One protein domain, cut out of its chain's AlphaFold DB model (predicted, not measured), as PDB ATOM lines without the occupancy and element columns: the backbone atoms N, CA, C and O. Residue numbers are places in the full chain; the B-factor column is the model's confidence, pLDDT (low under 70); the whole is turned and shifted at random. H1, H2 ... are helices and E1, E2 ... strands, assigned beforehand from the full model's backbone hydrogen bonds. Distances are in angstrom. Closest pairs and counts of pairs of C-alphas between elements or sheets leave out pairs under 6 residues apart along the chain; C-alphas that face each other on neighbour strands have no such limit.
ATOM      1  N   MET A   1      -3.580  47.101  59.710       66.69
ATOM      2  CA  MET A   1      -3.444  45.689  59.283       66.69
ATOM      3  C   MET A   1      -4.313  45.520  58.049       66.69
ATOM      4  O   MET A   1      -5.268  46.274  57.911       66.69
ATOM      5  N   GLY A   2      -3.987  44.625  57.124       78.25
ATOM      6  CA  GLY A   2      -4.771  44.493  55.898       78.25
ATOM      7  C   GLY A   2      -4.736  43.083  55.345       78.25
ATOM      8  O   GLY A   2      -3.760  42.369  55.564       78.25
ATOM      9  N   PHE A   3      -5.802  42.696  54.657       86.25
ATOM     10  CA  PHE A   3      -5.948  41.389  54.028       86.25
ATOM     11  C   PHE A   3      -6.567  41.542  52.639       86.25
ATOM     12  O   PHE A   3      -7.152  42.578  52.308       86.25
ATOM     13  N   THR A   4      -6.425  40.499  51.826       90.31
ATOM     14  CA  THR A   4      -6.931  40.476  50.456       90.31
ATOM     15  C   THR A   4      -7.735  39.203  50.233       90.31
ATOM     16  O   THR A   4      -7.226  38.097  50.416       90.31
ATOM     17  N   LEU A   5      -8.988  39.362  49.814       92.94
ATOM     18  CA  LEU A   5      -9.867  38.258  49.439       92.94
ATOM     19  C   LEU A   5     -10.079  38.255  47.933       92.94
ATOM     20  O   LEU A   5     -10.360  39.297  47.347       92.94
ATOM     21  N   LEU A   6     -10.011  37.075  47.329       93.94
ATOM     22  CA  LEU A   6     -10.352  36.839  45.934       93.94
ATOM     23  C   LEU A   6     -11.628  35.988  45.863       93.94
ATOM     24  O   LEU A   6     -11.712  34.900  46.431       93.94
ATOM     25  N   LEU A   7     -12.621  36.486  45.137       94.56
ATOM     26  CA  LEU A   7     -13.874  35.815  44.828       94.56
ATOM     27  C   LEU A   7     -13.899  35.468  43.343       94.56
ATOM     28  O   LEU A   7     -13.927  36.355  42.491       94.56
ATOM     29  N   GLN A   8     -13.945  34.178  43.030       93.75
ATOM     30  CA  GLN A   8     -14.313  33.707  41.701       93.75
ATOM     31  C   GLN A   8     -15.818  33.437  41.684       93.75
ATOM     32  O   GLN A   8     -16.310  32.600  42.443       93.75
ATOM     33  N   TRP A   9     -16.539  34.102  40.786       93.00
ATOM     34  CA  TRP A   9     -17.948  33.823  40.531       93.00
ATOM     35  C   TRP A   9     -18.115  33.247  39.131       93.00
ATOM     36  O   TRP A   9     -17.659  33.851  38.161       93.00
ATOM     37  N   SER A  10     -18.738  32.072  39.031       90.06
ATOM     38  CA  SER A  10     -18.971  31.378  37.762       90.06
ATOM     39  C   SER A  10     -20.453  31.077  37.568       90.06
ATOM     40  O   SER A  10     -21.116  30.576  38.470       90.06
ATOM     41  N   ILE A  11     -20.977  31.364  36.382       88.31
ATOM     42  CA  ILE A  11     -22.386  31.214  36.042       88.31
ATOM     43  C   ILE A  11     -22.563  30.648  34.635       88.31
ATOM     44  O   ILE A  11     -21.989  31.134  33.661       88.31
ATOM     45  N   SER A  12     -23.453  29.669  34.507       80.56
ATOM     46  CA  SER A  12     -23.958  29.225  33.210       80.56
ATOM     47  C   SER A  12     -24.976  30.238  32.688       80.56
ATOM     48  O   SER A  12     -26.135  30.244  33.102       80.56
ATOM     49  N   LEU A  13     -24.537  31.138  31.808       70.38
ATOM     50  CA  LEU A  13     -25.423  32.135  31.208       70.38
ATOM     51  C   LEU A  13     -26.470  31.452  30.305       70.38
ATOM     52  O   LEU A  13     -26.103  30.605  29.486       70.38
ATOM     53  N   PRO A  14     -27.759  31.831  30.397       68.25
ATOM     54  CA  PRO A  14     -28.770  31.385  29.448       68.25
ATOM     55  C   PRO A  14     -28.390  31.784  28.019       68.25
ATOM     56  O   PRO A  14     -27.969  32.917  27.766       68.25
ATOM     57  N   VAL A  15     -28.554  30.853  27.080       64.50
ATOM     58  CA  VAL A  15     -28.232  31.060  25.662       64.50
ATOM     59  C   VAL A  15     -29.065  32.228  25.110       64.50
ATOM     60  O   VAL A  15     -30.285  32.231  25.245       64.50
ATOM     61  N   GLY A  16     -28.411  33.220  24.494       65.25
ATOM     62  CA  GLY A  16     -29.077  34.354  23.830       65.25
ATOM     63  C   GLY A  16     -29.005  35.706  24.550       65.25
ATOM     64  O   GLY A  16     -29.556  36.685  24.049       65.25
ATOM     65  N   ARG A  17     -28.312  35.814  25.693       66.44
ATOM     66  CA  ARG A  17     -28.050  37.122  26.315       66.44
ATOM     67  C   ARG A  17     -26.966  37.879  25.539       66.44
ATOM     68  O   ARG A  17     -25.861  37.380  25.379       66.44
ATOM     69  N   ALA A  18     -27.281  39.097  25.102       66.25
ATOM     70  CA  ALA A  18     -26.337  39.971  24.399       66.25
ATOM     71  C   ALA A  18     -25.358  40.710  25.335       66.25
ATOM     72  O   ALA A  18     -24.407  41.322  24.861       66.25
ATOM     73  N   VAL A  19     -25.599  40.688  26.652       79.12
ATOM     74  CA  VAL A  19     -24.835  41.466  27.639       79.12
ATOM     75  C   VAL A  19     -23.794  40.579  28.314       79.12
ATOM     76  O   VAL A  19     -24.131  39.489  28.786       79.12
ATOM     77  N   SER A  20     -22.546  41.050  28.375       86.12
ATOM     78  CA  SER A  20     -21.454  40.319  29.018       86.12
ATOM     79  C   SER A  20     -21.614  40.296  30.544       86.12
ATOM     80  O   SER A  20     -22.155  41.226  31.143       86.12
ATOM     81  N   LEU A  21     -21.109  39.245  31.199       87.12
ATOM     82  CA  LEU A  21     -21.106  39.155  32.667       87.12
ATOM     83  C   LEU A  21     -20.372  40.346  33.308       87.12
ATOM     84  O   LEU A  21     -20.783  40.847  34.353       87.12
ATOM     85  N   ALA A  22     -19.308  40.810  32.654       88.25
ATOM     86  CA  ALA A  22     -18.497  41.926  33.111       88.25
ATOM     87  C   ALA A  22     -19.278  43.240  33.159       88.25
ATOM     88  O   ALA A  22     -19.199  43.939  34.166       88.25
ATOM     89  N   ASP A  23     -20.067  43.551  32.128       87.94
ATOM     90  CA  ASP A  23     -20.872  44.782  32.094       87.94
ATOM     91  C   ASP A  23     -21.908  44.788  33.216       87.94
ATOM     92  O   ASP A  23     -22.128  45.794  33.890       87.94
ATOM     93  N   VAL A  24     -22.508  43.624  33.448       87.75
ATOM     94  CA  VAL A  24     -23.539  43.438  34.458       87.75
ATOM     95  C   VAL A  24     -22.985  43.609  35.874       87.75
ATOM     96  O   VAL A  24     -23.573  44.327  36.682       87.75
ATOM     97  N   VAL A  25     -21.841  42.990  36.180       89.81
ATOM     98  CA  VAL A  25     -21.175  43.157  37.481       89.81
ATOM     99  C   VAL A  25     -20.635  44.577  37.631       89.81
ATOM    100  O   VAL A  25     -20.794  45.177  38.686       89.81
ATOM    101  N   CYS A  26     -20.057  45.161  36.579       88.75
ATOM    102  CA  CYS A  26     -19.555  46.532  36.626       88.75
ATOM    103  C   CYS A  26     -20.671  47.541  36.934       88.75
ATOM    104  O   CYS A  26     -20.448  48.465  37.713       88.75
ATOM    105  N   ALA A  27     -21.872  47.355  36.376       88.19
ATOM    106  CA  ALA A  27     -23.028  48.188  36.698       88.19
ATOM    107  C   ALA A  27     -23.390  48.104  38.191       88.19
ATOM    108  O   ALA A  27     -23.527  49.137  38.841       88.19
ATOM    109  N   ARG A  28     -23.440  46.892  38.762       88.19
ATOM    110  CA  ARG A  28     -23.692  46.683  40.201       88.19
ATOM    111  C   ARG A  28     -22.615  47.288  41.092       88.19
ATOM    112  O   ARG A  28     -22.915  47.915  42.101       88.19
ATOM    113  N   VAL A  29     -21.354  47.143  40.703       88.69
ATOM    114  CA  VAL A  29     -20.241  47.761  41.424       88.69
ATOM    115  C   VAL A  29     -20.377  49.284  41.420       88.69
ATOM    116  O   VAL A  29     -20.189  49.908  42.458       88.69
ATOM    117  N   LEU A  30     -20.742  49.891  40.288       87.31
ATOM    118  CA  LEU A  30     -20.939  51.340  40.186       87.31
ATOM    119  C   LEU A  30     -22.129  51.844  41.013       87.31
ATOM    120  O   LEU A  30     -22.042  52.948  41.551       87.31
ATOM    121  N   GLU A  31     -23.196  51.047  41.138       86.19
ATOM    122  CA  GLU A  31     -24.306  51.316  42.066       86.19
ATOM    123  C   GLU A  31     -23.799  51.371  43.518       86.19
ATOM    124  O   GLU A  31     -24.137  52.297  44.252       86.19
ATOM    125  N   ASN A  32     -22.918  50.442  43.907       81.31
ATOM    126  CA  ASN A  32     -22.355  50.376  45.260       81.31
ATOM    127  C   ASN A  32     -21.247  51.422  45.525       81.31
ATOM    128  O   ASN A  32     -21.102  51.876  46.657       81.31
ATOM    129  N   TYR A  33     -20.471  51.817  44.506       78.31
ATOM    130  CA  TYR A  33     -19.349  52.774  44.602       78.31
ATOM    131  C   TYR A  33     -19.723  54.232  44.260       78.31
ATOM    132  O   TYR A  33     -18.846  55.098  44.151       78.31
ATOM    133  N   GLY A  34     -21.010  54.539  44.076       73.31
ATOM    134  CA  GLY A  34     -21.487  55.913  43.887       73.31
ATOM    135  C   GLY A  34     -21.002  56.579  42.594       73.31
ATOM    136  O   GLY A  34     -20.620  57.745  42.615       73.31
ATOM    137  N   HIS A  35     -20.994  55.845  41.476       71.88
ATOM    138  CA  HIS A  35     -20.597  56.335  40.141       71.88
ATOM    139  C   HIS A  35     -19.171  56.904  40.021       71.88
ATOM    140  O   HIS A  35     -18.851  57.553  39.021       71.88
ATOM    141  N   ASN A  36     -18.285  56.641  40.986       77.88
ATOM    142  CA  ASN A  36     -16.879  57.008  40.850       77.88
ATOM    143  C   ASN A  36     -16.233  56.192  39.716       77.88
ATOM    144  O   ASN A  36     -16.321  54.960  39.731       77.88
ATOM    145  N   PRO A  37     -15.590  56.841  38.728       77.88
ATOM    146  CA  PRO A  37     -15.007  56.128  37.603       77.88
ATOM    147  C   PRO A  37     -13.837  55.250  38.080       77.88
ATOM    148  O   PRO A  37     -12.948  55.746  38.781       77.88
ATOM    149  N   PRO A  38     -13.801  53.956  37.710       87.38
ATOM    150  CA  PRO A  38     -12.686  53.094  38.064       87.38
ATOM    151  C   PRO A  38     -11.427  53.472  37.288       87.38
ATOM    152  O   PRO A  38     -11.473  53.895  36.131       87.38
ATOM    153  N   SER A  39     -10.276  53.213  37.898       86.69
ATOM    154  CA  SER A  39      -9.009  53.189  37.171       86.69
ATOM    155  C   SER A  39      -8.941  51.918  36.329       86.69
ATOM    156  O   SER A  39      -9.180  50.824  36.839       86.69
ATOM    157  N   ARG A  40      -8.610  52.042  35.041       87.19
ATOM    158  CA  ARG A  40      -8.502  50.904  34.119       87.19
ATOM    159  C   ARG A  40      -7.045  50.549  33.851       87.19
ATOM    160  O   ARG A  40      -6.238  51.419  33.537       87.19
ATOM    161  N   LEU A  41      -6.736  49.258  33.893       86.31
ATOM    162  CA  LEU A  41      -5.427  48.703  33.558       86.31
ATOM    163  C   LEU A  41      -5.596  47.469  32.654       86.31
ATOM    164  O   LEU A  41      -6.567  46.724  32.787       86.31
ATOM    165  N   GLY A  42      -4.662  47.244  31.728       86.69
ATOM    166  CA  GLY A  42      -4.512  45.945  31.073       86.69
ATOM    167  C   GLY A  42      -3.569  45.047  31.874       86.69
ATOM    168  O   GLY A  42      -2.498  45.486  32.271       86.69
ATOM    169  N   LEU A  43      -3.924  43.789  32.086       87.88
ATOM    170  CA  LEU A  43      -3.046  42.782  32.672       87.88
ATOM    171  C   LEU A  43      -2.696  41.766  31.587       87.88
ATOM    172  O   LEU A  43      -3.573  41.081  31.063       87.88
ATOM    173  N   THR A 200      -8.634  42.745  31.420       91.06
ATOM    174  CA  THR A 200      -8.866  44.124  31.869       91.06
ATOM    175  C   THR A 200      -9.059  44.117  33.378       91.06
ATOM    176  O   THR A 200      -9.823  43.304  33.890       91.06
ATOM    177  N   VAL A 201      -8.394  45.027  34.082       91.94
ATOM    178  CA  VAL A 201      -8.567  45.242  35.520       91.94
ATOM    179  C   VAL A 201      -9.216  46.600  35.730       91.94
ATOM    180  O   VAL A 201      -8.717  47.609  35.225       91.94
ATOM    181  N   LEU A 202     -10.331  46.624  36.455       91.56
ATOM    182  CA  LEU A 202     -10.964  47.854  36.925       91.56
ATOM    183  C   LEU A 202     -10.720  47.979  38.424       91.56
ATOM    184  O   LEU A 202     -11.086  47.085  39.178       91.56
ATOM    185  N   THR A 203     -10.086  49.063  38.852       90.38
ATOM    186  CA  THR A 203      -9.804  49.338  40.263       90.38
ATOM    187  C   THR A 203     -10.683  50.475  40.757       90.38
ATOM    188  O   THR A 203     -10.627  51.589  40.232       90.38
ATOM    189  N   PHE A 204     -11.463  50.187  41.789       88.62
ATOM    190  CA  PHE A 204     -12.288  51.131  42.522       88.62
ATOM    191  C   PHE A 204     -11.588  51.424  43.850       88.62
ATOM    192  O   PHE A 204     -11.330  50.521  44.647       88.62
ATOM    193  N   ASN A 205     -11.214  52.686  44.054       85.25
ATOM    194  CA  ASN A 205     -10.501  53.108  45.258       85.25
ATOM    195  C   ASN A 205     -11.415  53.048  46.480       85.25
ATOM    196  O   ASN A 205     -12.618  53.269  46.353       85.25
ATOM    197  N   ALA A 206     -10.830  52.815  47.655       81.88
ATOM    198  CA  ALA A 206     -11.568  52.800  48.909       81.88
ATOM    199  C   ALA A 206     -12.380  54.086  49.092       81.88
ATOM    200  O   ALA A 206     -11.844  55.197  49.030       81.88
ATOM    201  N   LEU A 207     -13.681  53.918  49.318       71.62
ATOM    202  CA  LEU A 207     -14.563  55.017  49.671       71.62
ATOM    203  C   LEU A 207     -14.556  55.223  51.186       71.62
ATOM    204  O   LEU A 207     -14.401  54.261  51.938       71.62
ATOM    205  N   PRO A 208     -14.778  56.463  51.654       65.81
ATOM    206  CA  PRO A 208     -14.961  56.740  53.078       65.81
ATOM    207  C   PRO A 208     -16.241  56.105  53.656       65.81
ATOM    208  O   PRO A 208     -16.392  56.035  54.871       65.81
ATOM    209  N   SER A 209     -17.164  55.654  52.803       58.72
ATOM    210  CA  SER A 209     -18.377  54.917  53.164       58.72
ATOM    211  C   SER A 209     -18.777  54.005  51.995       58.72
ATOM    212  O   SER A 209     -18.705  54.472  50.853       58.72
ATOM    213  N   PRO A 210     -19.212  52.751  52.230       56.28
ATOM    214  CA  PRO A 210     -19.410  52.100  53.531       56.28
ATOM    215  C   PRO A 210     -18.098  51.678  54.217       56.28
ATOM    216  O   PRO A 210     -17.100  51.408  53.557       56.28
ATOM    217  N   LEU A 211     -18.113  51.623  55.554       64.81
ATOM    218  CA  LEU A 211     -17.089  50.928  56.340       64.81
ATOM    219  C   LEU A 211     -17.312  49.413  56.183       64.81
ATOM    220  O   LEU A 211     -18.457  48.975  56.316       64.81
ATOM    221  N   PRO A 212     -16.262  48.616  55.941       68.56
ATOM    222  CA  PRO A 212     -14.855  49.008  55.927       68.56
ATOM    223  C   PRO A 212     -14.364  49.581  54.582       68.56
ATOM    224  O   PRO A 212     -14.911  49.227  53.542       68.56
ATOM    225  N   PRO A 213     -13.315  50.435  54.562       80.50
ATOM    226  CA  PRO A 213     -12.713  50.926  53.321       80.50
ATOM    227  C   PRO A 213     -12.104  49.768  52.519       80.50
ATOM    228  O   PRO A 213     -11.009  49.292  52.822       80.50
ATOM    229  N   VAL A 214     -12.820  49.316  51.489       85.94
ATOM    230  CA  VAL A 214     -12.369  48.259  50.577       85.94
ATOM    231  C   VAL A 214     -11.916  48.874  49.260       85.94
ATOM    232  O   VAL A 214     -12.647  49.643  48.632       85.94
ATOM    233  N   ILE A 215     -10.716  48.516  48.815       88.94
ATOM    234  CA  ILE A 215     -10.277  48.706  47.434       88.94
ATOM    235  C   ILE A 215     -10.762  47.488  46.650       88.94
ATOM    236  O   ILE A 215     -10.351  46.364  46.934       88.94
ATOM    237  N   LEU A 216     -11.631  47.701  45.665       90.88
ATOM    238  CA  LEU A 216     -12.162  46.628  44.830       90.88
ATOM    239  C   LEU A 216     -11.414  46.578  43.499       90.88
ATOM    240  O   LEU A 216     -11.316  47.581  42.791       90.88
ATOM    241  N   ARG A 217     -10.938  45.395  43.116       92.38
ATOM    242  CA  ARG A 217     -10.403  45.120  41.779       92.38
ATOM    243  C   ARG A 217     -11.286  44.098  41.072       92.38
ATOM    244  O   ARG A 217     -11.528  43.011  41.584       92.38
ATOM    245  N   LEU A 218     -11.764  44.445  39.883       93.94
ATOM    246  CA  LEU A 218     -12.531  43.558  39.013       93.94
ATOM    247  C   LEU A 218     -11.639  43.077  37.871       93.94
ATOM    248  O   LEU A 218     -11.173  43.889  37.072       93.94
ATOM    249  N   TYR A 219     -11.440  41.767  37.770       93.31
ATOM    250  CA  TYR A 219     -10.673  41.148  36.698       93.31
ATOM    251  C   TYR A 219     -11.607  40.579  35.630       93.31
ATOM    252  O   TYR A 219     -12.341  39.613  35.853       93.31
ATOM    253  N   ILE A 220     -11.547  41.175  34.444       92.25
ATOM    254  CA  ILE A 220     -12.374  40.834  33.290       92.25
ATOM    255  C   ILE A 220     -11.541  40.002  32.316       92.25
ATOM    256  O   ILE A 220     -10.506  40.452  31.809       92.25
ATOM    257  N   LEU A 221     -12.012  38.784  32.048       90.62
ATOM    258  CA  LEU A 221     -11.432  37.894  31.048       90.62
ATOM    259  C   LEU A 221     -11.670  38.442  29.625       90.62
ATOM    260  O   LEU A 221     -12.699  39.066  29.375       90.62
ATOM    261  N   PRO A 222     -10.761  38.189  28.664       85.44
ATOM    262  CA  PRO A 222     -10.900  38.698  27.294       85.44
ATOM    263  C   PRO A 222     -12.083  38.101  26.530       85.44
ATOM    264  O   PRO A 222     -12.549  38.688  25.556       85.44
ATOM    265  N   ASN A 223     -12.554  36.920  26.937       82.94
ATOM    266  CA  ASN A 223     -13.696  36.288  26.303       82.94
ATOM    267  C   ASN A 223     -14.998  36.923  26.811       82.94
ATOM    268  O   ASN A 223     -15.356  36.756  27.974       82.94
ATOM    269  N   GLN A 224     -15.739  37.597  25.930       75.69
ATOM    270  CA  GLN A 224     -17.038  38.199  26.261       75.69
ATOM    271  C   GLN A 224     -18.096  37.162  26.662       75.69
ATOM    272  O   GLN A 224     -19.033  37.494  27.385       75.69
ATOM    273  N   SER A 225     -17.931  35.905  26.235       78.44
ATOM    274  CA  SER A 225     -18.771  34.783  26.650       78.44
ATOM    275  C   SER A 225     -18.232  34.060  27.889       78.44
ATOM    276  O   SER A 225     -18.657  32.937  28.165       78.44
ATOM    277  N   ALA A 226     -17.252  34.632  28.598       82.88
ATOM    278  CA  ALA A 226     -16.743  34.038  29.822       82.88
ATOM    279  C   ALA A 226     -17.870  33.930  30.854       82.88
ATOM    280  O   ALA A 226     -18.492  34.917  31.243       82.88
ATOM    281  N   SER A 227     -18.092  32.706  31.319       86.69
ATOM    282  CA  SER A 227     -19.001  32.384  32.415       86.69
ATOM    283  C   SER A 227     -18.452  32.798  33.776       86.69
ATOM    284  O   SER A 227     -19.168  32.691  34.762       86.69
ATOM    285  N   SER A 228     -17.191  33.226  33.859       90.38
ATOM    286  CA  SER A 228     -16.506  33.491  35.120       90.38
ATOM    287  C   SER A 228     -15.970  34.914  35.187       90.38
ATOM    288  O   SER A 228     -15.498  35.465  34.193       90.38
ATOM    289  N   ILE A 229     -16.002  35.481  36.387       91.94
ATOM    290  CA  ILE A 229     -15.425  36.780  36.721       91.94
ATOM    291  C   ILE A 229     -14.729  36.691  38.076       91.94
ATOM    292  O   ILE A 229     -15.128  35.891  38.927       91.94
ATOM    293  N   PHE A 230     -13.689  37.501  38.277       94.62
ATOM    294  CA  PHE A 230     -12.966  37.537  39.545       94.62
ATOM    295  C   PHE A 230     -13.054  38.927  40.161       94.62
ATOM    296  O   PHE A 230     -12.797  39.929  39.491       94.62
ATOM    297  N   LEU A 231     -13.421  38.970  41.436       94.25
ATOM    298  CA  LEU A 231     -13.461  40.174  42.251       94.25
ATOM    299  C   LEU A 231     -12.423  40.028  43.356       94.25
ATOM    300  O   LEU A 231     -12.358  38.990  44.005       94.25
ATOM    301  N   GLU A 232     -11.635  41.062  43.591       93.69
ATOM    302  CA  GLU A 232     -10.689  41.119  44.696       93.69
ATOM    303  C   GLU A 232     -11.028  42.301  45.592       93.69
ATOM    304  O   GLU A 232     -11.119  43.433  45.121       93.69
ATOM    305  N   GLY A 233     -11.219  42.027  46.877       91.44
ATOM    306  CA  GLY A 233     -11.370  43.044  47.908       91.44
ATOM    307  C   GLY A 233     -10.089  43.132  48.721       91.44
ATOM    308  O   GLY A 233      -9.739  42.185  49.424       91.44
ATOM    309  N   GLU A 234      -9.398  44.264  48.635       89.62
ATOM    310  CA  GLU A 234      -8.289  44.604  49.524       89.62
ATOM    311  C   GLU A 234      -8.813  45.512  50.638       89.62
ATOM    312  O   GLU A 234      -9.327  46.602  50.381       89.62
ATOM    313  N   TYR A 235      -8.672  45.059  51.881       87.69
ATOM    314  CA  TYR A 235      -8.926  45.872  53.059       87.69
ATOM    315  C   TYR A 235      -7.600  46.372  53.625       87.69
ATOM    316  O   TYR A 235      -6.720  45.582  53.973       87.69
ATOM    317  N   GLU A 236      -7.466  47.690  53.754       80.00
ATOM    318  CA  GLU A 236      -6.323  48.341  54.391       80.00
ATOM    319  C   GLU A 236      -6.849  49.309  55.455       80.00
ATOM    320  O   GLU A 236      -7.324  50.399  55.143       80.00
ATOM    321  N   GLY A 237      -6.805  48.907  56.730       73.69
ATOM    322  CA  GLY A 237      -7.389  49.721  57.794       73.69
ATOM    323  C   GLY A 237      -6.969  49.354  59.213       73.69
ATOM    324  O   GLY A 237      -6.218  48.407  59.476       73.69
ATOM    325  N   ILE A 238      -7.437  50.166  60.157       66.44
ATOM    326  CA  ILE A 238      -7.363  49.888  61.590       66.44
ATOM    327  C   ILE A 238      -8.711  49.274  61.953       66.44
ATOM    328  O   ILE A 238      -9.746  49.857  61.644       66.44
ATOM    329  N   ALA A 239      -8.702  48.077  62.540       62.84
ATOM    330  CA  ALA A 239      -9.918  47.452  63.033       62.84
ATOM    331  C   ALA A 239     -10.486  48.333  64.155       62.84
ATOM    332  O   ALA A 239      -9.899  48.417  65.234       62.84
ATOM    333  N   ASP A 240     -11.569  49.056  63.868       64.25
ATOM    334  CA  ASP A 240     -12.228  49.968  64.806       64.25
ATOM    335  C   ASP A 240     -13.036  49.154  65.830       64.25
ATOM    336  O   ASP A 240     -14.257  49.047  65.765       64.25
ATOM    337  N   GLY A 241     -12.320  48.428  66.694       68.88
ATOM    338  CA  GLY A 241     -12.886  47.545  67.718       68.88
ATOM    339  C   GLY A 241     -13.484  46.222  67.220       68.88
ATOM    340  O   GLY A 241     -13.804  45.379  68.053       68.88
ATOM    341  N   LYS A 242     -13.613  46.014  65.902       78.44
ATOM    342  CA  LYS A 242     -14.108  44.761  65.305       78.44
ATOM    343  C   LYS A 242     -13.046  43.670  65.267       78.44
ATOM    344  O   LYS A 242     -11.855  43.957  65.113       78.44
ATOM    345  N   SER A 243     -13.477  42.417  65.375       82.62
ATOM    346  CA  SER A 243     -12.577  41.284  65.158       82.62
ATOM    347  C   SER A 243     -12.182  41.180  63.680       82.62
ATOM    348  O   SER A 243     -12.852  41.691  62.786       82.62
ATOM    349  N   GLU A 244     -11.052  40.539  63.398       79.06
ATOM    350  CA  GLU A 244     -10.597  40.340  62.018       79.06
ATOM    351  C   GLU A 244     -11.575  39.473  61.211       79.06
ATOM    352  O   GLU A 244     -11.811  39.738  60.038       79.06
ATOM    353  N   GLU A 245     -12.187  38.488  61.868       84.81
ATOM    354  CA  GLU A 245     -13.190  37.596  61.286       84.81
ATOM    355  C   GLU A 245     -14.459  38.367  60.900       84.81
ATOM    356  O   GLU A 245     -14.959  38.211  59.789       84.81
ATOM    357  N   GLU A 246     -14.922  39.284  61.759       86.69
ATOM    358  CA  GLU A 246     -16.033  40.191  61.435       86.69
ATOM    359  C   GLU A 246     -15.714  41.057  60.215       86.69
ATOM    360  O   GLU A 246     -16.555  41.255  59.339       86.69
ATOM    361  N   MET A 247     -14.484  41.561  60.132       86.25
ATOM    362  CA  MET A 247     -14.044  42.370  59.001       86.25
ATOM    363  C   MET A 247     -13.976  41.548  57.712       86.25
ATOM    364  O   MET A 247     -14.384  42.026  56.656       86.25
ATOM    365  N   GLU A 248     -13.493  40.307  57.782       88.00
ATOM    366  CA  GLU A 248     -13.484  39.377  56.653       88.00
ATOM    367  C   GLU A 248     -14.912  39.089  56.163       88.00
ATOM    368  O   GLU A 248     -15.174  39.141  54.959       88.00
ATOM    369  N   GLU A 249     -15.851  38.842  57.078       89.38
ATOM    370  CA  GLU A 249     -17.267  38.642  56.757       89.38
ATOM    371  C   GLU A 249     -17.908  39.885  56.131       89.38
ATOM    372  O   GLU A 249     -18.662  39.765  55.162       89.38
ATOM    373  N   GLU A 250     -17.578  41.084  56.615       88.56
ATOM    374  CA  GLU A 250     -18.053  42.337  56.025       88.56
ATOM    375  C   GLU A 250     -17.544  42.520  54.594       88.56
ATOM    376  O   GLU A 250     -18.331  42.852  53.704       88.56
ATOM    377  N   VAL A 251     -16.263  42.236  54.340       89.25
ATOM    378  CA  VAL A 251     -15.700  42.283  52.985       89.25
ATOM    379  C   VAL A 251     -16.339  41.218  52.091       89.25
ATOM    380  O   VAL A 251     -16.666  41.509  50.939       89.25
ATOM    381  N   LYS A 252     -16.589  40.003  52.597       91.25
ATOM    382  CA  LYS A 252     -17.293  38.959  51.832       91.25
ATOM    383  C   LYS A 252     -18.695  39.403  51.445       91.25
ATOM    384  O   LYS A 252     -19.039  39.389  50.265       91.25
ATOM    385  N   LYS A 253     -19.479  39.864  52.418       89.62
ATOM    386  CA  LYS A 253     -20.838  40.370  52.199       89.62
ATOM    387  C   LYS A 253     -20.848  41.534  51.209       89.62
ATOM    388  O   LYS A 253     -21.731  41.624  50.356       89.62
ATOM    389  N   TYR A 254     -19.846  42.407  51.290       88.19
ATOM    390  CA  TYR A 254     -19.671  43.506  50.352       88.19
ATOM    391  C   TYR A 254     -19.432  43.012  48.918       88.19
ATOM    392  O   TYR A 254     -20.137  43.416  47.992       88.19
ATOM    393  N   LEU A 255     -18.489  42.092  48.724       90.31
ATOM    394  CA  LEU A 255     -18.200  41.509  47.414       90.31
ATOM    395  C   LEU A 255     -19.403  40.730  46.854       90.31
ATOM    396  O   LEU A 255     -19.669  40.802  45.656       90.31
ATOM    397  N   GLU A 256     -20.182  40.053  47.702       90.25
ATOM    398  CA  GLU A 256     -21.429  39.392  47.297       90.25
ATOM    399  C   GLU A 256     -22.504  40.376  46.851       90.25
ATOM    400  O   GLU A 256     -23.215  40.096  45.889       90.25
ATOM    401  N   SER A 257     -22.594  41.544  47.492       88.50
ATOM    402  CA  SER A 257     -23.529  42.601  47.087       88.50
ATOM    403  C   SER A 257     -23.220  43.185  45.703       88.50
ATOM    404  O   SER A 257     -24.084  43.800  45.083       88.50
ATOM    405  N   CYS A 258     -21.999  42.979  45.199       88.06
ATOM    406  CA  CYS A 258     -21.611  43.351  43.840       88.06
ATOM    407  C   CYS A 258     -22.055  42.314  42.791       88.06
ATOM    408  O   CYS A 258     -21.951  42.568  41.591       88.06
ATOM    409  N   LEU A 259     -22.534  41.142  43.220       89.44
ATOM    410  CA  LEU A 259     -23.050  40.093  42.344       89.44
ATOM    411  C   LEU A 259     -24.569  40.218  42.179       89.44
ATOM    412  O   LEU A 259     -25.264  40.831  42.986       89.44
ATOM    413  N   ILE A 260     -25.117  39.583  41.142       83.62
ATOM    414  CA  ILE A 260     -26.574  39.464  41.022       83.62
ATOM    415  C   ILE A 260     -27.060  38.313  41.898       83.62
ATOM    416  O   ILE A 260     -26.707  37.159  41.664       83.62
ATOM    417  N   THR A 261     -27.932  38.627  42.851       75.56
ATOM    418  CA  THR A 261     -28.590  37.663  43.747       75.56
ATOM    419  C   THR A 261     -29.464  36.651  43.012       75.56
ATOM    420  O   THR A 261     -29.490  35.481  43.380       75.56
ATOM    421  N   ASP A 262     -30.138  37.086  41.949       75.38
ATOM    422  CA  ASP A 262     -31.149  36.294  41.230       75.38
ATOM    423  C   ASP A 262     -30.539  35.253  40.283       75.38
ATOM    424  O   ASP A 262     -31.239  34.417  39.709       75.38
ATOM    425  N   LEU A 263     -29.224  35.310  40.088       76.12
ATOM    426  CA  LEU A 263     -28.499  34.413  39.214       76.12
ATOM    427  C   LEU A 263     -27.762  33.362  40.046       76.12
ATOM    428  O   LEU A 263     -26.806  33.664  40.760       76.12
ATOM    429  N   LEU A 264     -28.202  32.106  39.928       77.31
ATOM    430  CA  LEU A 264     -27.524  30.964  40.535       77.31
ATOM    431  C   LEU A 264     -26.151  30.783  39.873       77.31
ATOM    432  O   LEU A 264     -26.058  30.384  38.713       77.31
ATOM    433  N   GLY A 265     -25.090  31.089  40.613       81.88
ATOM    434  CA  GLY A 265     -23.711  30.870  40.193       81.88
ATOM    435  C   GLY A 265     -22.868  30.314  41.333       81.88
ATOM    436  O   GLY A 265     -23.158  30.546  42.508       81.88
ATOM    437  N   GLU A 266     -21.827  29.575  40.975       89.06
ATOM    438  CA  GLU A 266     -20.859  29.012  41.906       89.06
ATOM    439  C   GLU A 266     -19.920  30.115  42.401       89.06
ATOM    440  O   GLU A 266     -19.342  30.865  41.607       89.06
ATOM    441  N   ARG A 267     -19.785  30.228  43.726       91.31
ATOM    442  CA  ARG A 267     -18.914  31.197  44.397       91.31
ATOM    443  C   ARG A 267     -17.764  30.447  45.046       91.31
ATOM    444  O   ARG A 267     -17.993  29.601  45.907       91.31
ATOM    445  N   ARG A 268     -16.536  30.779  44.662       92.50
ATOM    446  CA  ARG A 268     -15.323  30.233  45.269       92.50
ATOM    447  C   ARG A 268     -14.538  31.357  45.928       92.50
ATOM    448  O   ARG A 268     -14.041  32.253  45.249       92.50
ATOM    449  N   TRP A 269     -14.441  31.279  47.250       92.50
ATOM    450  CA  TRP A 269     -13.671  32.199  48.081       92.50
ATOM    451  C   TRP A 269     -12.239  31.721  48.232       92.50
ATOM    452  O   TRP A 269     -11.995  30.540  48.490       92.50
ATOM    453  N   ILE A 270     -11.301  32.645  48.080       90.81
ATOM    454  CA  ILE A 270      -9.877  32.375  48.187       90.81
ATOM    455  C   ILE A 270      -9.256  33.510  48.995       90.81
ATOM    456  O   ILE A 270      -9.214  34.659  48.561       90.81
ATOM    457  N   ASP A 271      -8.803  33.184  50.197       88.50
ATOM    458  CA  ASP A 271      -8.056  34.111  51.040       88.50
ATOM    459  C   ASP A 271      -6.594  34.127  50.574       88.50
ATOM    460  O   ASP A 271      -5.934  33.085  50.543       88.50
ATOM    461  N   CYS A 272      -6.107  35.299  50.159       84.75
ATOM    462  CA  CYS A 272      -4.748  35.463  49.639       84.75
ATOM    463  C   CYS A 272      -3.688  35.513  50.753       84.75
ATOM    464  O   CYS A 272      -2.496  35.414  50.462       84.75
ATOM    465  N   SER A 273      -4.108  35.690  52.007       78.00
ATOM    466  CA  SER A 273      -3.242  35.813  53.182       78.00
ATOM    467  C   SER A 273      -3.122  34.505  53.972       78.00
ATOM    468  O   SER A 273      -2.112  34.273  54.645       78.00
ATOM    469  N   ARG A 274      -4.139  33.636  53.911       70.00
ATOM    470  CA  ARG A 274      -4.197  32.407  54.718       70.00
ATOM    471  C   ARG A 274      -3.078  31.426  54.367       70.00
ATOM    472  O   ARG A 274      -2.862  31.095  53.207       70.00
ATOM    473  N   GLY A 275      -2.417  30.897  55.396       65.94
ATOM    474  CA  GLY A 275      -1.392  29.854  55.253       65.94
ATOM    475  C   GLY A 275       0.047  30.363  55.173       65.94
ATOM    476  O   GLY A 275       0.964  29.551  55.085       65.94
ATOM    477  N   HIS A 276       0.266  31.677  55.260       70.31
ATOM    478  CA  HIS A 276       1.603  32.249  55.370       70.31
ATOM    479  C   HIS A 276       1.894  32.764  56.778       70.31
ATOM    480  O   HIS A 276       1.126  33.536  57.352       70.31
ATOM    481  N   GLU A 277       3.039  32.369  57.327       68.38
ATOM    482  CA  GLU A 277       3.545  32.941  58.572       68.38
ATOM    483  C   GLU A 277       3.765  34.452  58.391       68.38
ATOM    484  O   GLU A 277       4.285  34.904  57.371       68.38
ATOM    485  N   ASN A 278       3.356  35.246  59.383       72.00
ATOM    486  CA  ASN A 278       3.547  36.701  59.422       72.00
ATOM    487  C   ASN A 278       2.846  37.521  58.324       72.00
ATOM    488  O   ASN A 278       3.228  38.670  58.107       72.00
ATOM    489  N   TRP A 279       1.783  37.015  57.689       75.12
ATOM    490  CA  TRP A 279       1.039  37.782  56.678       75.12
ATOM    491  C   TRP A 279       0.544  39.154  57.179       75.12
ATOM    492  O   TRP A 279       0.446  40.116  56.421       75.12
ATOM    493  N   ARG A 280       0.322  39.288  58.493       72.75
ATOM    494  CA  ARG A 280      -0.054  40.548  59.157       72.75
ATOM    495  C   ARG A 280       1.024  41.636  59.098       72.75
ATOM    496  O   ARG A 280       0.697  42.813  59.243       72.75
ATOM    497  N   ALA A 281       2.285  41.252  58.911       76.75
ATOM    498  CA  ALA A 281       3.421  42.160  58.774       76.75
ATOM    499  C   ALA A 281       3.731  42.500  57.308       76.75
ATOM    500  O   ALA A 281       4.655  43.274  57.052       76.75
ATOM    501  N   TRP A 282       2.977  41.944  56.351       81.31
ATOM    502  CA  TRP A 282       3.250  42.166  54.941       81.31
ATOM    503  C   TRP A 282       3.074  43.622  54.540       81.31
ATOM    504  O   TRP A 282       2.057  44.271  54.819       81.31
ATOM    505  N   ASN A 283       4.067  44.112  53.807       82.06
ATOM    506  CA  ASN A 283       3.954  45.378  53.099       82.06
ATOM    507  C   ASN A 283       3.061  45.224  51.849       82.06
ATOM    508  O   ASN A 283       2.736  44.117  51.416       82.06
ATOM    509  N   ASN A 284       2.681  46.342  51.230       79.00
ATOM    510  CA  ASN A 284       1.756  46.327  50.089       79.00
ATOM    511  C   ASN A 284       2.325  45.560  48.878       79.00
ATOM    512  O   ASN A 284       1.564  44.956  48.130       79.00
ATOM    513  N   ALA A 285       3.651  45.530  48.694       79.75
ATOM    514  CA  ALA A 285       4.278  44.794  47.595       79.75
ATOM    515  C   ALA A 285       4.207  43.270  47.805       79.75
ATOM    516  O   ALA A 285       3.965  42.524  46.856       79.75
ATOM    517  N   GLU A 286       4.379  42.806  49.043       82.38
ATOM    518  CA  GLU A 286       4.205  41.402  49.417       82.38
ATOM    519  C   GLU A 286       2.746  40.979  49.263       82.38
ATOM    520  O   GLU A 286       2.485  39.993  48.576       82.38
ATOM    521  N   ARG A 287       1.792  41.765  49.783       82.69
ATOM    522  CA  ARG A 287       0.356  41.493  49.590       82.69
ATOM    523  C   ARG A 287      -0.000  41.386  48.107       82.69
ATOM    524  O   ARG A 287      -0.599  40.393  47.700       82.69
ATOM    525  N   ASN A 288       0.460  42.328  47.280       84.19
ATOM    526  CA  ASN A 288       0.249  42.280  45.831       84.19
ATOM    527  C   ASN A 288       0.886  41.040  45.189       84.19
ATOM    528  O   ASN A 288       0.266  40.396  44.345       84.19
ATOM    529  N   LYS A 289       2.103  40.656  45.594       86.31
ATOM    530  CA  LYS A 289       2.761  39.432  45.108       86.31
ATOM    531  C   LYS A 289       1.926  38.186  45.404       86.31
ATOM    532  O   LYS A 289       1.790  37.336  44.522       86.31
ATOM    533  N   TYR A 290       1.384  38.068  46.613       87.12
ATOM    534  CA  TYR A 290       0.562  36.925  47.013       87.12
ATOM    535  C   TYR A 290      -0.831  36.942  46.375       87.12
ATOM    536  O   TYR A 290      -1.304  35.891  45.942       87.12
ATOM    537  N   ALA A 291      -1.439  38.117  46.203       88.38
ATOM    538  CA  ALA A 291      -2.670  38.277  45.432       88.38
ATOM    539  C   ALA A 291      -2.470  37.834  43.971       88.38
ATOM    540  O   ALA A 291      -3.230  37.017  43.454       88.38
ATOM    541  N   MET A 292      -1.380  38.265  43.324       89.69
ATOM    542  CA  MET A 292      -1.044  37.859  41.954       89.69
ATOM    543  C   MET A 292      -0.697  36.372  41.838       89.69
ATOM    544  O   MET A 292      -1.105  35.726  40.872       89.69
ATOM    545  N   LEU A 293       0.012  35.800  42.817       89.56
ATOM    546  CA  LEU A 293       0.246  34.353  42.896       89.56
ATOM    547  C   LEU A 293      -1.082  33.588  42.976       89.56
ATOM    548  O   LEU A 293      -1.287  32.621  42.242       89.56
ATOM    549  N   THR A 294      -1.987  34.037  43.841       90.81
ATOM    550  CA  THR A 294      -3.302  33.425  44.044       90.81
ATOM    551  C   THR A 294      -4.168  33.533  42.792       90.81
ATOM    552  O   THR A 294      -4.774  32.543  42.372       90.81
ATOM    553  N   LEU A 295      -4.167  34.692  42.129       91.25
ATOM    554  CA  LEU A 295      -4.838  34.886  40.849       91.25
ATOM    555  C   LEU A 295      -4.274  33.935  39.784       91.25
ATOM    556  O   LEU A 295      -5.038  33.227  39.133       91.25
ATOM    557  N   ALA A 296      -2.946  33.851  39.646       89.50
ATOM    558  CA  ALA A 296      -2.291  32.955  38.692       89.50
ATOM    559  C   ALA A 296      -2.642  31.484  38.948       89.50
ATOM    560  O   ALA A 296      -2.992  30.761  38.015       89.50
ATOM    561  N   LYS A 297      -2.603  31.048  40.215       90.19
ATOM    562  CA  LYS A 297      -2.986  29.693  40.632       90.19
ATOM    563  C   LYS A 297      -4.442  29.409  40.263       90.19
ATOM    564  O   LYS A 297      -4.724  28.370  39.672       90.19
ATOM    565  N   THR A 298      -5.347  30.343  40.544       90.31
ATOM    566  CA  THR A 298      -6.777  30.210  40.230       90.31
ATOM    567  C   THR A 298      -7.023  30.144  38.723       90.31
ATOM    568  O   THR A 298      -7.723  29.247  38.257       90.31
ATOM    569  N   LEU A 299      -6.393  31.024  37.941       90.44
ATOM    570  CA  LEU A 299      -6.495  31.020  36.479       90.44
ATOM    571  C   LEU A 299      -5.953  29.716  35.881       90.44
ATOM    572  O   LEU A 299      -6.565  29.146  34.981       90.44
ATOM    573  N   ARG A 300      -4.838  29.214  36.420       88.12
ATOM    574  CA  ARG A 300      -4.224  27.952  36.006       88.12
ATOM    575  C   ARG A 300      -5.104  26.745  36.325       88.12
ATOM    576  O   ARG A 300      -5.265  25.866  35.486       88.12
ATOM    577  N   GLN A 301      -5.678  26.697  37.526       86.06
ATOM    578  CA  GLN A 301      -6.608  25.640  37.939       86.06
ATOM    579  C   GLN A 301      -7.922  25.687  37.148       86.06
ATOM    580  O   GLN A 301      -8.496  24.642  36.860       86.06
ATOM    581  N   GLY A 302      -8.371  26.883  36.763       84.44
ATOM    582  CA  GLY A 302      -9.531  27.096  35.897       84.44
ATOM    583  C   GLY A 302      -9.262  26.896  34.401       84.44
ATOM    584  O   GLY A 302     -10.158  27.141  33.602       84.44
ATOM    585  N   ASN A 303      -8.053  26.466  34.009       86.06
ATOM    586  CA  ASN A 303      -7.621  26.291  32.614       86.06
ATOM    587  C   ASN A 303      -7.738  27.559  31.741       86.06
ATOM    588  O   ASN A 303      -7.914  27.467  30.527       86.06
ATOM    589  N   PHE A 304      -7.622  28.748  32.340       83.44
ATOM    590  CA  PHE A 304      -7.574  30.019  31.606       83.44
ATOM    591  C   PHE A 304      -6.175  30.333  31.054       83.44
ATOM    592  O   PHE A 304      -6.060  31.083  30.083       83.44
ATOM    593  N   ILE A 305      -5.129  29.769  31.673       83.00
ATOM    594  CA  ILE A 305      -3.713  29.881  31.281       83.00
ATOM    595  C   ILE A 305      -2.990  28.546  31.404       83.00
ATOM    596  O   ILE A 305      -3.326  27.745  32.306       83.00
TER     597      ILE A 305
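Overview. This is residues 1 to 43 and 200 to 305 of the 305 residues of an uncharacterized protein of Cryptococcus neoformans var. grubii serotype A (strain H99 / ATCC 208821 / CBS 10515 / FGSC 9487) (UniProt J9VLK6). What is the main picture? One twisted sheet of six strands makes a slab through the middle, with H1 and H2 packed over one face and H3, the longest helix, over the other: three layers, helices on both faces of a sheet. What is it made of? The printed part has 149 residues with three named helices and six named strands, in the order E1 H1 E2 E3 E4 E5 H2 E6 H3, of mixed class; the sheet runs E2 E3 E4 E5 E1 E6, all antiparallel. How large is it? It is compact, with a radius of gyration of the C-alphas of 15.2 A, and spans 48 by 33 by 27 A.

Along the chain. Where are the strands? E1 is residues 2 to 10, 26.5 A long, from C-alpha 2 at (-4.771, 44.493, 55.898). E2 is residues 39 to 43, E3 200 to 204, E4 214 to 220, E5 228 to 236, 26.4 A long, and E6 266 to 271. Where are the helices? H1 is residues 21 to 32, 16.9 A long, and H2 is residues 244 to 257, 19.9 A long. H3 is residues 284 to 301, 25.4 A long, ending at C-alpha 301 at (-6.608, 25.640, 37.939).

Arrangement. How do the strands pair? N 7 and O 231 of E1 and E5 are 2.8 A apart, within hydrogen-bond range, as are N 8 and O 268 of E1 and E6, 2.9 A. Also within hydrogen-bond range are N 217 and O 232 of E4 and E5, 2.8 A, N 202 and O 218 of E3 and E4, 2.9 A, and N 41 and O 201 of E2 and E3, 2.9 A. What patterns do they form? E3, E4 and E5 form a meander, each strand the antiparallel neighbour of the one before, with hairpins E3 and E4, and E4 and E5. E5, H2 and E6 form a split strand-helix-strand unit, two strands that run the same way with E1 between them in the sheet; its crossover is right-handed. Where do the helices stand? H1 is on the sheet, over E4 and E5 at a height of 9.5 A, and the closest C-alphas of H1 and E4 are those of Ala 22 and Ile 220, 6.2 A apart; on the same face H2 is over E5 and E1, and the closest C-alphas of E5 and H2 are those of Gly 233 and Val 251, 6.7 A apart. On the opposite face H3, over E5 and E1, touches E1, closest C-alphas Thr 4 and Ala 291, 6.9 A. What do the helix backbones show? Every O i to N i+4 pair is within hydrogen-bond range in H1, H2 and H3.

Size, cuts and confidence. Where is the cut? Residues 44 to 199 are not printed, and C-alphas 43 and 200 are 6.0 A apart. Which link is long? That from E6 to H3, 12 residues. Where is confidence low? Seventeen residues are under 70, among them residues 14 to 18 and 208 to 212.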